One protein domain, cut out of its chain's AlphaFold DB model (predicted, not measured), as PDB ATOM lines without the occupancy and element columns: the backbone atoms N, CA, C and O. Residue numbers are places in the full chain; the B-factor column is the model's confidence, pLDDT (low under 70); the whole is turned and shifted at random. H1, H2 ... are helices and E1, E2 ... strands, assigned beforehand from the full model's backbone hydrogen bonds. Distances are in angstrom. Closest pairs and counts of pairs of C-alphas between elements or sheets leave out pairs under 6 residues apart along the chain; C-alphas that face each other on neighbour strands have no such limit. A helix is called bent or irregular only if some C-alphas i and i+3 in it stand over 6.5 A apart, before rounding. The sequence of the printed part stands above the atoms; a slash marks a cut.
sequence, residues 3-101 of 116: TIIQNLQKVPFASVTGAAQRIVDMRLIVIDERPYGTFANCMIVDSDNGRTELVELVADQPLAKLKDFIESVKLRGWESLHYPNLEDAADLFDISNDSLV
ATOM      1  N   THR A   3     132.776 182.543 125.314       88.25
ATOM      2  CA  THR A   3     131.646 183.321 125.833       88.25
ATOM      3  C   THR A   3     132.200 184.514 126.590       88.25
ATOM      4  O   THR A   3     132.994 184.349 127.511       88.25
ATOM      5  N   ILE A   4     131.782 185.710 126.201       89.00
ATOM      6  CA  ILE A   4     132.169 186.969 126.825       89.00
ATOM      7  C   ILE A   4     130.958 187.497 127.588       89.00
ATOM      8  O   ILE A   4     129.892 187.670 127.000       89.00
ATOM      9  N   ILE A   5     131.112 187.760 128.880       89.12
ATOM     10  CA  ILE A   5     130.095 188.393 129.727       89.12
ATOM     11  C   ILE A   5     130.655 189.734 130.197       89.12
ATOM     12  O   ILE A   5     131.804 189.804 130.624       89.12
ATOM     13  N   GLN A   6     129.863 190.797 130.119       91.38
ATOM     14  CA  GLN A   6     130.290 192.154 130.459       91.38
ATOM     15  C   GLN A   6     129.370 192.770 131.513       91.38
ATOM     16  O   GLN A   6     128.163 192.530 131.493       91.38
ATOM     17  N   ASN A   7     129.962 193.572 132.402       89.25
ATOM     18  CA  ASN A   7     129.316 194.381 133.452       89.25
ATOM     19  C   ASN A   7     128.291 193.645 134.308       89.25
ATOM     20  O   ASN A   7     127.155 194.084 134.496       89.25
ATOM     21  N   LEU A   8     128.719 192.532 134.873       88.19
ATOM     22  CA  LEU A   8     127.972 191.863 135.912       88.19
ATOM     23  C   LEU A   8     128.295 192.507 137.269       88.19
ATOM     24  O   LEU A   8     129.442 192.510 137.702       88.19
ATOM     25  N   GLN A   9     127.286 193.042 137.946       87.56
ATOM     26  CA  GLN A   9     127.475 193.821 139.171       87.56
ATOM     27  C   GLN A   9     127.168 193.022 140.437       87.56
ATOM     28  O   GLN A   9     126.372 192.082 140.414       87.56
ATOM     29  N   LYS A  10     127.743 193.463 141.563       84.94
ATOM     30  CA  LYS A  10     127.437 192.967 142.918       84.94
ATOM     31  C   LYS A  10     127.586 191.451 143.083       84.94
ATOM     32  O   LYS A  10     126.734 190.784 143.674       84.94
ATOM     33  N   VAL A  11     128.690 190.906 142.592       85.31
ATOM     34  CA  VAL A  11     128.951 189.467 142.597       85.31
ATOM     35  C   VAL A  11     129.663 189.051 143.880       85.31
ATOM     36  O   VAL A  11     130.716 189.611 144.195       85.31
ATOM     37  N   PRO A  12     129.155 188.043 144.612       85.12
ATOM     38  CA  PRO A  12     129.898 187.422 145.698       85.12
ATOM     39  C   PRO A  12     131.141 186.707 145.164       85.12
ATOM     40  O   PRO A  12     131.041 185.732 144.415       85.12
ATOM     41  N   PHE A  13     132.315 187.172 145.582       85.44
ATOM     42  CA  PHE A  13     133.606 186.645 145.162       85.44
ATOM     43  C   PHE A  13     134.459 186.258 146.370       85.44
ATOM     44  O   PHE A  13     134.509 186.975 147.372       85.44
ATOM     45  N   ALA A  14     135.147 185.123 146.279       84.50
ATOM     46  CA  ALA A  14     136.045 184.643 147.325       84.50
ATOM     47  C   ALA A  14     137.383 184.173 146.744       84.50
ATOM     48  O   ALA A  14     137.442 183.705 145.609       84.50
ATOM     49  N   SER A  15     138.455 184.201 147.538       81.88
ATOM     50  CA  SER A  15     139.656 183.447 147.158       81.88
ATOM     51  C   SER A  15     139.362 181.943 147.192       81.88
ATOM     52  O   SER A  15     138.535 181.466 147.979       81.88
ATOM     53  N   VAL A  16     140.078 181.163 146.383       80.12
ATOM     54  CA  VAL A  16     139.968 179.695 146.392       80.12
ATOM     55  C   VAL A  16     140.304 179.092 147.763       80.12
ATOM     56  O   VAL A  16     139.721 178.083 148.157       80.12
ATOM     57  N   THR A  17     141.177 179.758 148.525       78.38
ATOM     58  CA  THR A  17     141.563 179.395 149.897       78.38
ATOM     59  C   THR A  17     140.490 179.731 150.940       78.38
ATOM     60  O   THR A  17     140.602 179.296 152.084       78.38
ATOM     61  N   GLY A  18     139.437 180.468 150.565       66.19
ATOM     62  CA  GLY A  18     138.289 180.782 151.420       66.19
ATOM     63  C   GLY A  18     138.548 181.857 152.479       66.19
ATOM     64  O   GLY A  18     137.732 182.013 153.383       66.19
ATOM     65  N   ALA A  19     139.664 182.586 152.385       65.69
ATOM     66  CA  ALA A  19     140.132 183.474 153.450       65.69
ATOM     67  C   ALA A  19     139.298 184.762 153.604       65.69
ATOM     68  O   ALA A  19     139.210 185.297 154.705       65.69
ATOM     69  N   ALA A  20     138.665 185.250 152.531       71.31
ATOM     70  CA  ALA A  20     137.784 186.415 152.573       71.31
ATOM     71  C   ALA A  20     136.744 186.362 151.445       71.31
ATOM     72  O   ALA A  20     137.062 185.975 150.318       71.31
ATOM     73  N   GLN A  21     135.509 186.755 151.764       80.12
ATOM     74  CA  GLN A  21     134.458 187.031 150.784       80.12
ATOM     75  C   GLN A  21     134.320 188.541 150.630       80.12
ATOM     76  O   GLN A  21     134.267 189.255 151.631       80.12
ATOM     77  N   ARG A  22     134.233 189.010 149.389       84.62
ATOM     78  CA  ARG A  22     133.942 190.405 149.052       84.62
ATOM     79  C   ARG A  22     132.905 190.472 147.937       84.62
ATOM     80  O   ARG A  22     132.665 189.483 147.242       84.62
ATOM     81  N   ILE A  23     132.278 191.631 147.796       86.38
ATOM     82  CA  ILE A  23     131.403 191.931 146.666       86.38
ATOM     83  C   ILE A  23     132.232 192.684 145.632       86.38
ATOM     84  O   ILE A  23     132.957 193.610 145.986       86.38
ATOM     85  N   VAL A  24     132.156 192.255 144.375       88.62
ATOM     86  CA  VAL A  24     132.896 192.867 143.264       88.62
ATOM     87  C   VAL A  24     131.982 193.107 142.075       88.62
ATOM     88  O   VAL A  24     130.982 192.405 141.896       88.62
ATOM     89  N   ASP A  25     132.369 194.046 141.221       89.69
ATOM     90  CA  ASP A  25     131.782 194.181 139.895       89.69
ATOM     91  C   ASP A  25     132.675 193.461 138.882       89.69
ATOM     92  O   ASP A  25     133.843 193.801 138.703       89.69
ATOM     93  N   MET A  26     132.136 192.450 138.210       89.44
ATOM     94  CA  MET A  26     132.817 191.721 137.143       89.44
ATOM     95  C   MET A  26     132.601 192.454 135.823       89.44
ATOM     96  O   MET A  26     131.557 192.342 135.176       89.44
ATOM     97  N   ARG A  27     133.592 193.249 135.428       91.62
ATOM     98  CA  ARG A  27     133.515 194.090 134.229       91.62
ATOM     99  C   ARG A  27     133.629 193.278 132.951       91.62
ATOM    100  O   ARG A  27     132.965 193.611 131.971       91.62
ATOM    101  N   LEU A  28     134.410 192.205 132.986       90.81
ATOM    102  CA  LEU A  28     134.616 191.320 131.851       90.81
ATOM    103  C   LEU A  28     134.858 189.897 132.344       90.81
ATOM    104  O   LEU A  28     135.714 189.685 133.190       90.81
ATOM    105  N   ILE A  29     134.141 188.922 131.798       89.62
ATOM    106  CA  ILE A  29     134.377 187.495 132.017       89.62
ATOM    107  C   ILE A  29     134.548 186.854 130.649       89.62
ATOM    108  O   ILE A  29     133.662 186.953 129.802       89.62
ATOM    109  N   VAL A  30     135.669 186.180 130.442       89.44
ATOM    110  CA  VAL A  30     135.980 185.450 129.216       89.44
ATOM    111  C   VAL A  30     136.026 183.972 129.548       89.44
ATOM    112  O   VAL A  30     136.913 183.532 130.274       89.44
ATOM    113  N   ILE A  31     135.056 183.219 129.037       88.25
ATOM    114  CA  ILE A  31     134.919 181.778 129.239       88.25
ATOM    115  C   ILE A  31     135.307 181.060 127.950       88.25
ATOM    116  O   ILE A  31     134.629 181.197 126.932       88.25
ATOM    117  N   ASP A  32     136.351 180.243 128.010       86.06
ATOM    118  CA  ASP A  32     136.785 179.385 126.914       86.06
ATOM    119  C   ASP A  32     136.348 177.939 127.153       86.06
ATOM    120  O   ASP A  32     136.863 177.236 128.026       86.06
ATOM    121  N   GLU A  33     135.408 177.465 126.337       82.50
ATOM    122  CA  GLU A  33     134.945 176.076 126.344       82.50
ATOM    123  C   GLU A  33     135.777 175.237 125.372       82.50
ATOM    124  O   GLU A  33     135.579 175.336 124.161       82.50
ATOM    125  N   ARG A  34     136.688 174.401 125.882       80.25
ATOM    126  CA  ARG A  34     137.573 173.514 125.105       80.25
ATOM    127  C   ARG A  34     137.157 172.040 125.283       80.25
ATOM    128  O   ARG A  34     136.494 171.709 126.265       80.25
ATOM    129  N   PRO A  35     137.595 171.112 124.406       76.19
ATOM    130  CA  PRO A  35     137.286 169.681 124.555       76.19
ATOM    131  C   PRO A  35     137.765 169.052 125.873       76.19
ATOM    132  O   PRO A  35     137.221 168.042 126.306       76.19
ATOM    133  N   TYR A  36     138.791 169.634 126.496       78.06
ATOM    134  CA  TYR A  36     139.432 169.132 127.714       78.06
ATOM    135  C   TYR A  36     139.047 169.911 128.981       78.06
ATOM    136  O   TYR A  36     139.556 169.603 130.056       78.06
ATOM    137  N   GLY A  37     138.177 170.918 128.885       74.94
ATOM    138  CA  GLY A  37     137.764 171.700 130.046       74.94
ATOM    139  C   GLY A  37     137.201 173.068 129.690       74.94
ATOM    140  O   GLY A  37     137.254 173.509 128.542       74.94
ATOM    141  N   THR A  38     136.669 173.748 130.700       80.50
ATOM    142  CA  THR A  38     136.232 175.139 130.592       80.50
ATOM    143  C   THR A  38     137.085 175.993 131.509       80.50
ATOM    144  O   THR A  38     137.256 175.649 132.678       80.50
ATOM    145  N   PHE A  39     137.596 177.094 130.978       83.44
ATOM    146  CA  PHE A  39     138.471 178.021 131.688       83.44
ATOM    147  C   PHE A  39     137.835 179.401 131.644       83.44
ATOM    148  O   PHE A  39     137.222 179.749 130.634       83.44
ATOM    149  N   ALA A  40     137.940 180.170 132.722       87.94
ATOM    150  CA  ALA A  40     137.395 181.515 132.755       87.94
ATOM    151  C   ALA A  40     138.386 182.498 133.364       87.94
ATOM    152  O   ALA A  40     138.907 182.270 134.452       87.94
ATOM    153  N   ASN A  41     138.591 183.609 132.670       89.50
ATOM    154  CA  ASN A  41     139.323 184.761 133.171       89.50
ATOM    155  C   ASN A  41     138.340 185.893 133.435       89.50
ATOM    156  O   ASN A  41     137.404 186.093 132.659       89.50
ATOM    157  N   CYS A  42     138.528 186.618 134.529       89.44
ATOM    158  CA  CYS A  42     137.616 187.673 134.933       89.44
ATOM    159  C   CYS A  42     138.360 188.929 135.360       89.44
ATOM    160  O   CYS A  42     139.250 188.877 136.205       89.44
ATOM    161  N   MET A  43     137.931 190.051 134.797       91.00
ATOM    162  CA  MET A  43     138.272 191.382 135.260       91.00
ATOM    163  C   MET A  43     137.257 191.812 136.300       91.00
ATOM    164  O   MET A  43     136.087 192.062 135.986       91.00
ATOM    165  N   ILE A  44     137.720 191.913 137.537       90.44
ATOM    166  CA  ILE A  44     136.931 192.384 138.664       90.44
ATOM    167  C   ILE A  44     137.371 193.792 139.039       90.44
ATOM    168  O   ILE A  44     138.554 194.127 138.984       90.44
ATOM    169  N   VAL A  45     136.408 194.605 139.444       88.44
ATOM    170  CA  VAL A  45     136.643 195.873 140.118       88.44
ATOM    171  C   VAL A  45     136.172 195.703 141.550       88.44
ATOM    172  O   VAL A  45     135.003 195.397 141.805       88.44
ATOM    173  N   ASP A  46     137.108 195.847 142.482       81.69
ATOM    174  CA  ASP A  46     136.807 195.818 143.906       81.69
ATOM    175  C   ASP A  46     135.961 197.047 144.263       81.69
ATOM    176  O   ASP A  46     136.372 198.190 144.042       81.69
ATOM    177  N   SER A  47     134.760 196.813 144.795       78.19
ATOM    178  CA  SER A  47     133.815 197.879 145.125       78.19
ATOM    179  C   SER A  47     134.308 198.794 146.254       78.19
ATOM    180  O   SER A  47     133.857 199.937 146.332       78.19
ATOM    181  N   ASP A  48     135.230 198.333 147.103       78.88
ATOM    182  CA  ASP A  48     135.707 199.086 148.267       78.88
ATOM    183  C   ASP A  48     136.814 200.085 147.903       78.88
ATOM    184  O   ASP A  48     136.906 201.162 148.493       78.88
ATOM    185  N   ASN A  49     137.682 199.736 146.948       81.06
ATOM    186  CA  ASN A  49     138.873 200.530 146.617       81.06
ATOM    187  C   ASN A  49     139.012 200.882 145.125       81.06
ATOM    188  O   ASN A  49     139.946 201.598 144.758       81.06
ATOM    189  N   GLY A  50     138.108 200.395 144.272       80.88
ATOM    190  CA  GLY A  50     138.089 200.662 142.834       80.88
ATOM    191  C   GLY A  50     139.231 200.015 142.045       80.88
ATOM    192  O   GLY A  50     139.426 200.361 140.880       80.88
ATOM    193  N   ARG A  51     140.014 199.109 142.647       84.12
ATOM    194  CA  ARG A  51     141.129 198.445 141.961       84.12
ATOM    195  C   ARG A  51     140.616 197.428 140.959       84.12
ATOM    196  O   ARG A  51     139.725 196.640 141.266       84.12
ATOM    197  N   THR A  52     141.249 197.433 139.791       87.50
ATOM    198  CA  THR A  52     140.999 196.459 138.732       87.50
ATOM    199  C   THR A  52     141.966 195.289 138.875       87.50
ATOM    200  O   THR A  52     143.180 195.463 139.017       87.50
ATOM    201  N   GLU A  53     141.418 194.083 138.860       89.62
ATOM    202  CA  GLU A  53     142.145 192.838 139.070       89.62
ATOM    203  C   GLU A  53     141.728 191.810 138.020       89.62
ATOM    204  O   GLU A  53     140.542 191.642 137.745       89.62
ATOM    205  N   LEU A  54     142.706 191.101 137.461       89.94
ATOM    206  CA  LEU A  54     142.486 189.908 136.655       89.94
ATOM    207  C   LEU A  54     142.583 188.681 137.556       89.94
ATOM    208  O   LEU A  54     143.587 188.493 138.247       89.94
ATOM    209  N   VAL A  55     141.564 187.831 137.514       89.25
ATOM    210  CA  VAL A  55     141.515 186.565 138.246       89.25
ATOM    211  C   VAL A  55     141.121 185.421 137.324       89.25
ATOM    212  O   VAL A  55     140.171 185.530 136.549       89.25
ATOM    213  N   GLU A  56     141.808 184.290 137.457       87.75
ATOM    214  CA  GLU A  56     141.303 183.030 136.919       87.75
ATOM    215  C   GLU A  56     140.192 182.520 137.841       87.75
ATOM    216  O   GLU A  56     140.387 182.375 139.053       87.75
ATOM    217  N   LEU A  57     139.020 182.270 137.263       83.69
ATOM    218  CA  LEU A  57     137.836 181.823 137.976       83.69
ATOM    219  C   LEU A  57     137.756 180.302 138.042       83.69
ATOM    220  O   LEU A  57     137.836 179.593 137.039       83.69
ATOM    221  N   VAL A  58     137.437 179.826 139.238       76.75
ATOM    222  CA  VAL A  58     136.995 178.468 139.516       76.75
ATOM    223  C   VAL A  58     135.563 178.541 140.035       76.75
ATOM    224  O   VAL A  58     135.255 179.273 140.980       76.75
ATOM    225  N   ALA A  59     134.681 177.761 139.422       72.06
ATOM    226  CA  ALA A  59     133.310 177.581 139.875       72.06
ATOM    227  C   ALA A  59     133.111 176.147 140.374       72.06
ATOM    228  O   ALA A  59     133.761 175.209 139.912       72.06
ATOM    229  N   ASP A  60     132.194 175.976 141.323       67.56
ATOM    230  CA  ASP A  60     131.747 174.663 141.802       67.56
ATOM    231  C   ASP A  60     130.814 173.950 140.804       67.56
ATOM    232  O   ASP A  60     130.520 172.764 140.954       67.56
ATOM    233  N   GLN A  61     130.382 174.663 139.763       70.75
ATOM    234  CA  GLN A  61     129.596 174.156 138.647       70.75
ATOM    235  C   GLN A  61     130.325 174.358 137.311       70.75
ATOM    236  O   GLN A  61     131.193 175.227 137.204       70.75
ATOM    237  N   PRO A  62     129.965 173.596 136.256       73.75
ATOM    238  CA  PRO A  62     130.537 173.787 134.929       73.75
ATOM    239  C   PRO A  62     130.355 175.224 134.433       73.75
ATOM    240  O   PRO A  62     129.228 175.700 134.290       73.75
ATOM    241  N   LEU A  63     131.464 175.883 134.098       72.81
ATOM    242  CA  LEU A  63     131.474 177.274 133.636       72.81
ATOM    243  C   LEU A  63     130.647 177.488 132.352       72.81
ATOM    244  O   LEU A  63     130.078 178.556 132.163       72.81
ATOM    245  N   ALA A  64     130.479 176.454 131.519       66.75
ATOM    246  CA  ALA A  64     129.599 176.490 130.344       66.75
ATOM    247  C   ALA A  64     128.121 176.788 130.686       66.75
ATOM    248  O   ALA A  64     127.389 177.351 129.873       66.75
ATOM    249  N   LYS A  65     127.678 176.425 131.900       69.31
ATOM    250  CA  LYS A  65     126.335 176.731 132.427       69.31
ATOM    251  C   LYS A  65     126.289 178.049 133.195       69.31
ATOM    252  O   LYS A  65     125.205 178.527 133.508       69.31
ATOM    253  N   LEU A  66     127.448 178.637 133.506       68.06
ATOM    254  CA  LEU A  66     127.539 179.867 134.290       68.06
ATOM    255  C   LEU A  66     126.748 180.994 133.629       68.06
ATOM    256  O   LEU A  66     126.043 181.712 134.326       68.06
ATOM    257  N   LYS A  67     126.795 181.082 132.291       66.50
ATOM    258  CA  LYS A  67     126.054 182.068 131.489       66.50
ATOM    259  C   LYS A  67     124.546 182.101 131.776       66.50
ATOM    260  O   LYS A  67     123.934 183.146 131.607       66.50
ATOM    261  N   ASP A  68     123.975 180.983 132.226       66.88
ATOM    262  CA  ASP A  68     122.536 180.834 132.444       66.88
ATOM    263  C   ASP A  68     122.120 181.134 133.901       66.88
ATOM    264  O   ASP A  68     120.934 181.303 134.172       66.88
ATOM    265  N   PHE A  69     123.066 181.201 134.854       66.62
ATOM    266  CA  PHE A  69     122.762 181.193 136.300       66.62
ATOM    267  C   PHE A  69     123.613 182.139 137.151       66.62
ATOM    268  O   PHE A  69     123.711 181.962 138.369       66.62
ATOM    269  N   ILE A  70     124.217 183.142 136.520       66.38
ATOM    270  CA  ILE A  70     125.202 184.054 137.106       66.38
ATOM    271  C   ILE A  70     124.813 184.594 138.500       66.38
ATOM    272  O   ILE A  70     125.667 184.711 139.374       66.38
ATOM    273  N   GLU A  71     123.530 184.855 138.749       61.53
ATOM    274  CA  GLU A  71     123.029 185.403 140.021       61.53
ATOM    275  C   GLU A  71     123.127 184.440 141.222       61.53
ATOM    276  O   GLU A  71     123.011 184.861 142.371       61.53
ATOM    277  N   SER A  72     123.339 183.142 140.984       64.31
ATOM    278  CA  SER A  72     123.302 182.089 142.015       64.31
ATOM    279  C   SER A  72     124.645 181.412 142.285       64.31
ATOM    280  O   SER A  72     124.744 180.573 143.187       64.31
ATOM    281  N   VAL A  73     125.686 181.755 141.522       64.88
ATOM    282  CA  VAL A  73     126.968 181.050 141.584       64.88
ATOM    283  C   VAL A  73     127.929 181.760 142.530       64.88
ATOM    284  O   VAL A  73     128.134 182.969 142.459       64.88
ATOM    285  N   LYS A  74     128.566 180.981 143.409       70.12
ATOM    286  CA  LYS A  74     129.695 181.453 144.212       70.12
ATOM    287  C   LYS A  74     130.966 181.323 143.391       70.12
ATOM    288  O   LYS A  74     131.477 180.218 143.210       70.12
ATOM    289  N   LEU A  75     131.486 182.450 142.923       78.31
ATOM    290  CA  LEU A  75     132.724 182.470 142.158       78.31
ATOM    291  C   LEU A  75     133.932 182.512 143.091       78.31
ATOM    292  O   LEU A  75     133.950 183.239 144.091       78.31
ATOM    293  N   ARG A  76     134.940 181.701 142.765       80.06
ATOM    294  CA  ARG A  76     136.224 181.687 143.459       80.06
ATOM    295  C   ARG A  76     137.332 182.024 142.484       80.06
ATOM    296  O   ARG A  76     137.239 181.647 141.324       80.06
ATOM    297  N   GLY A  77     138.372 182.699 142.950       81.50
ATOM    298  CA  GLY A  77     139.549 182.976 142.131       81.50
ATOM    299  C   GLY A  77     140.854 182.527 142.770       81.50
ATOM    300  O   GLY A  77     140.961 182.432 144.000       81.50
ATOM    301  N   TRP A  78     141.839 182.259 141.916       81.75
ATOM    302  CA  TRP A  78     143.250 182.173 142.303       81.75
ATOM    303  C   TRP A  78     143.813 183.569 142.634       81.75
ATOM    304  O   TRP A  78     143.060 184.542 142.709       81.75
ATOM    305  N   GLU A  79     145.120 183.672 142.895       77.25
ATOM    306  CA  GLU A  79     145.766 184.972 143.114       77.25
ATOM    307  C   GLU A  79     145.527 185.916 141.928       77.25
ATOM    308  O   GLU A  79     145.557 185.497 140.770       77.25
ATOM    309  N   SER A  80     145.248 187.186 142.234       82.19
ATOM    310  CA  SER A  80     144.937 188.196 141.232       82.19
ATOM    311  C   SER A  80     146.186 188.897 140.712       82.19
ATOM    312  O   SER A  80     147.155 189.128 141.436       82.19
ATOM    313  N   LEU A  81     146.138 189.283 139.439       84.62
ATOM    314  CA  LEU A  81     147.086 190.216 138.841       84.62
ATOM    315  C   LEU A  81     146.437 191.598 138.775       84.62
ATOM    316  O   LEU A  81     145.306 191.740 138.316       84.62
ATOM    317  N   HIS A  82     147.142 192.624 139.237       85.12
ATOM    318  CA  HIS A  82     146.638 193.994 139.202       85.12
ATOM    319  C   HIS A  82     146.836 194.624 137.825       85.12
ATOM    320  O   HIS A  82     147.925 194.525 137.258       85.12
ATOM    321  N   TYR A  83     145.809 195.322 137.338       83.00
ATOM    322  CA  TYR A  83     145.854 196.064 136.077       83.00
ATOM    323  C   TYR A  83     145.561 197.552 136.299       83.00
ATOM    324  O   TYR A  83     144.781 197.889 137.197       83.00
ATOM    325  N   PRO A  84     146.165 198.457 135.503       82.25
ATOM    326  CA  PRO A  84     145.911 199.891 135.620       82.25
ATOM    327  C   PRO A  84     144.463 200.274 135.291       82.25
ATOM    328  O   PRO A  84     143.918 201.183 135.917       82.25
ATOM    329  N   ASN A  85     143.848 199.598 134.318       82.62
ATOM    330  CA  ASN A  85     142.485 199.843 133.848       82.62
ATOM    331  C   ASN A  85     141.904 198.582 133.162       82.62
ATOM    332  O   ASN A  85     142.547 197.529 133.133       82.62
ATOM    333  N   LEU A  86     140.657 198.671 132.685       84.44
ATOM    334  CA  LEU A  86     139.938 197.554 132.063       84.44
ATOM    335  C   LEU A  86     140.411 197.302 130.626       84.44
ATOM    336  O   LEU A  86     140.462 196.153 130.197       84.44
ATOM    337  N   GLU A  87     140.738 198.372 129.911       86.69
ATOM    338  CA  GLU A  87     141.156 198.389 128.514       86.69
ATOM    339  C   GLU A  87     142.461 197.600 128.323       86.69
ATOM    340  O   GLU A  87     142.498 196.654 127.540       86.69
ATOM    341  N   ASP A  88     143.476 197.877 129.148       82.44
ATOM    342  CA  ASP A  88     144.769 197.177 129.148       82.44
ATOM    343  C   ASP A  88     144.605 195.662 129.357       82.44
ATOM    344  O   ASP A  88     145.414 194.856 128.895       82.44
ATOM    345  N   ALA A  89     143.566 195.255 130.087       79.56
ATOM    346  CA  ALA A  89     143.291 193.852 130.343       79.56
ATOM    347  C   ALA A  89     142.397 193.205 129.274       79.56
ATOM    348  O   ALA A  89     142.490 191.996 129.061       79.56
ATOM    349  N   ALA A  90     141.540 193.976 128.600       84.50
ATOM    350  CA  ALA A  90     140.720 193.503 127.487       84.50
ATOM    351  C   ALA A  90     141.583 193.107 126.277       84.50
ATOM    352  O   ALA A  90     141.290 192.099 125.623       84.50
ATOM    353  N   ASP A  91     142.687 193.829 126.059       84.50
ATOM    354  CA  ASP A  91     143.673 193.545 125.012       84.50
ATOM    355  C   ASP A  91     144.268 192.127 125.125       84.50
ATOM    356  O   ASP A  91     144.499 191.472 124.112       84.50
ATOM    357  N   LEU A  92     144.434 191.586 126.342       83.12
ATOM    358  CA  LEU A  92     144.923 190.211 126.558       83.12
ATOM    359  C   LEU A  92     143.985 189.130 126.020       83.12
ATOM    360  O   LEU A  92     144.386 187.975 125.869       83.12
ATOM    361  N   PHE A  93     142.726 189.490 125.798       83.94
ATOM    362  CA  PHE A  93     141.697 188.587 125.314       83.94
ATOM    363  C   PHE A  93     141.267 188.925 123.890       83.94
ATOM    364  O   PHE A  93     140.220 188.425 123.476       83.94
ATOM    365  N   ASP A  94     142.012 189.754 123.158       85.12
ATOM    366  CA  ASP A  94     141.665 190.197 121.802       85.12
ATOM    367  C   ASP A  94     140.273 190.859 121.737       85.12
ATOM    368  O   ASP A  94     139.510 190.679 120.783       85.12
ATOM    369  N   ILE A  95     139.889 191.586 122.791       83.62
ATOM    370  CA  ILE A  95     138.612 192.305 122.852       83.62
ATOM    371  C   ILE A  95     138.882 193.780 122.590       83.62
ATOM    372  O   ILE A  95     139.459 194.467 123.422       83.62
ATOM    373  N   SER A  96     138.411 194.272 121.443       84.94
ATOM    374  CA  SER A  96     138.500 195.694 121.108       84.94
ATOM    375  C   SER A  96     137.796 196.562 122.156       84.94
ATOM    376  O   SER A  96     136.675 196.255 122.573       84.94
ATOM    377  N   ASN A  97     138.411 197.694 122.503       83.31
ATOM    378  CA  ASN A  97     137.841 198.695 123.408       83.31
ATOM    379  C   ASN A  97     136.453 199.181 122.961       83.31
ATOM    380  O   ASN A  97     135.582 199.391 123.800       83.31
ATOM    381  N   ASP A  98     136.186 199.255 121.653       84.31
ATOM    382  CA  ASP A  98     134.867 199.637 121.120       84.31
ATOM    383  C   ASP A  98     133.783 198.573 121.379       84.31
ATOM    384  O   ASP A  98     132.584 198.835 121.266       84.31
ATOM    385  N   SER A  99     134.195 197.350 121.720       84.12
ATOM    386  CA  SER A  99     133.304 196.254 122.116       84.12
ATOM    387  C   SER A  99     133.029 196.240 123.622       84.12
ATOM    388  O   SER A  99     132.174 195.473 124.081       84.12
ATOM    389  N   LEU A 100     133.721 197.078 124.403       86.62
ATOM    390  CA  LEU A 100     133.428 197.274 125.815       86.62
ATOM    391  C   LEU A 100     132.139 198.077 125.963       86.62
ATOM    392  O   LEU A 100     132.043 199.236 125.576       86.62
ATOM    393  N   VAL A 101     131.120 197.437 126.524       87.81
ATOM    394  CA  VAL A 101     129.857 198.102 126.855       87.81
ATOM    395  C   VAL A 101     129.851 198.498 128.329       87.81
ATOM    396  O   VAL A 101     130.686 198.018 129.091       87.81
TER     397      VAL A 101
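AT A GLANCE: This is residues 3 to 101 of the 116 residues of an uncharacterized protein of Vibrio chagasii (UniProt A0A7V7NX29). A small closed barrel of five strands, E1 to E5, has two short helices packed on different parts of its outside, H1 and H2. The three-residue E5 closes the ring between E4 and E1, and the short E6 pairs onto E4 outside the ring. The printed part has 99 residues, with six named strands and two named helices in the order E1 E2 E3 E4 H1 E5 E6 H2. The ring is mixed, since E5 and E1 are parallel and its other pairs antiparallel, and the class is mixed, helices and strands. The whole is compact, with a radius of gyration of the C-alphas of 12.7 A, and rounded, spanning 33 by 31 by 22 A.

HOW THE PARTS SIT: E1, residues 3 to 15, bends by 103 degrees at residue 9 and forms a hairpin with E2, residues 21 to 34, where N 5 and O 29 are 2.8 A apart, within hydrogen-bond range. E2 bends by 93 degrees at residue 24 and forms a hairpin with E3, residues 37 to 46, with N 30 and O 41 at 2.8 A. E3 forms a hairpin with E4, residues 52 to 59, with N 42 and O 55 at 2.8 A. E1 E2 E3 E4 are a meander, each strand the antiparallel neighbour of the one before. H1, residues 63 to 72, is on the barrel, outside it, at a height over the sheet of 7.8 A; its closest C-alphas to E3 are those of Leu 63 and Thr 38, 6.0 A apart. E5, residues 75 to 77, is antiparallel to E4, with N 58 and O 76 at 2.8 A, and parallel to E1, with N 77 and O 14 at 3.0 A. E6, residues 81 to 83, is antiparallel to E4, with N 54 and O 81 at 2.8 A. H2, residues 87 to 93, is on the barrel, outside it, over E3 at a height of 8.6 A, and runs along the strands, at 1 degree to E3 on the local plane. H1 and H2 are apart. O i to N i+4 pairs are within range in 1 of 6 for H1 and 1 of 3 for H2, and O i to N i+3 pairs in 4 of 7 and 3 of 4.

IN THESE COORDINATES: E1 begins at C-alpha 3, (131.646, 183.321, 125.833), and is 22.8 A long; E2 is 29.2 A, E3 27.8 A and E4 20.4 A. H1 is 12.7 A and irregular, with C-alphas 68 and 71 8.9 A apart. E5 is 6.8 A and E6 6.6 A. H2 is 10.3 A and ends at C-alpha 93, (141.697, 188.587, 125.314).

THE WHOLE: The two C-alphas farthest apart, those of Pro 35 and Asn 49, are 38.0 A apart. The printed part has no cut, and the seven links between named elements are tight. Mean pLDDT of the printed part is 81.5; residues 18 to 19, 60 and 64 to 73 are under 70.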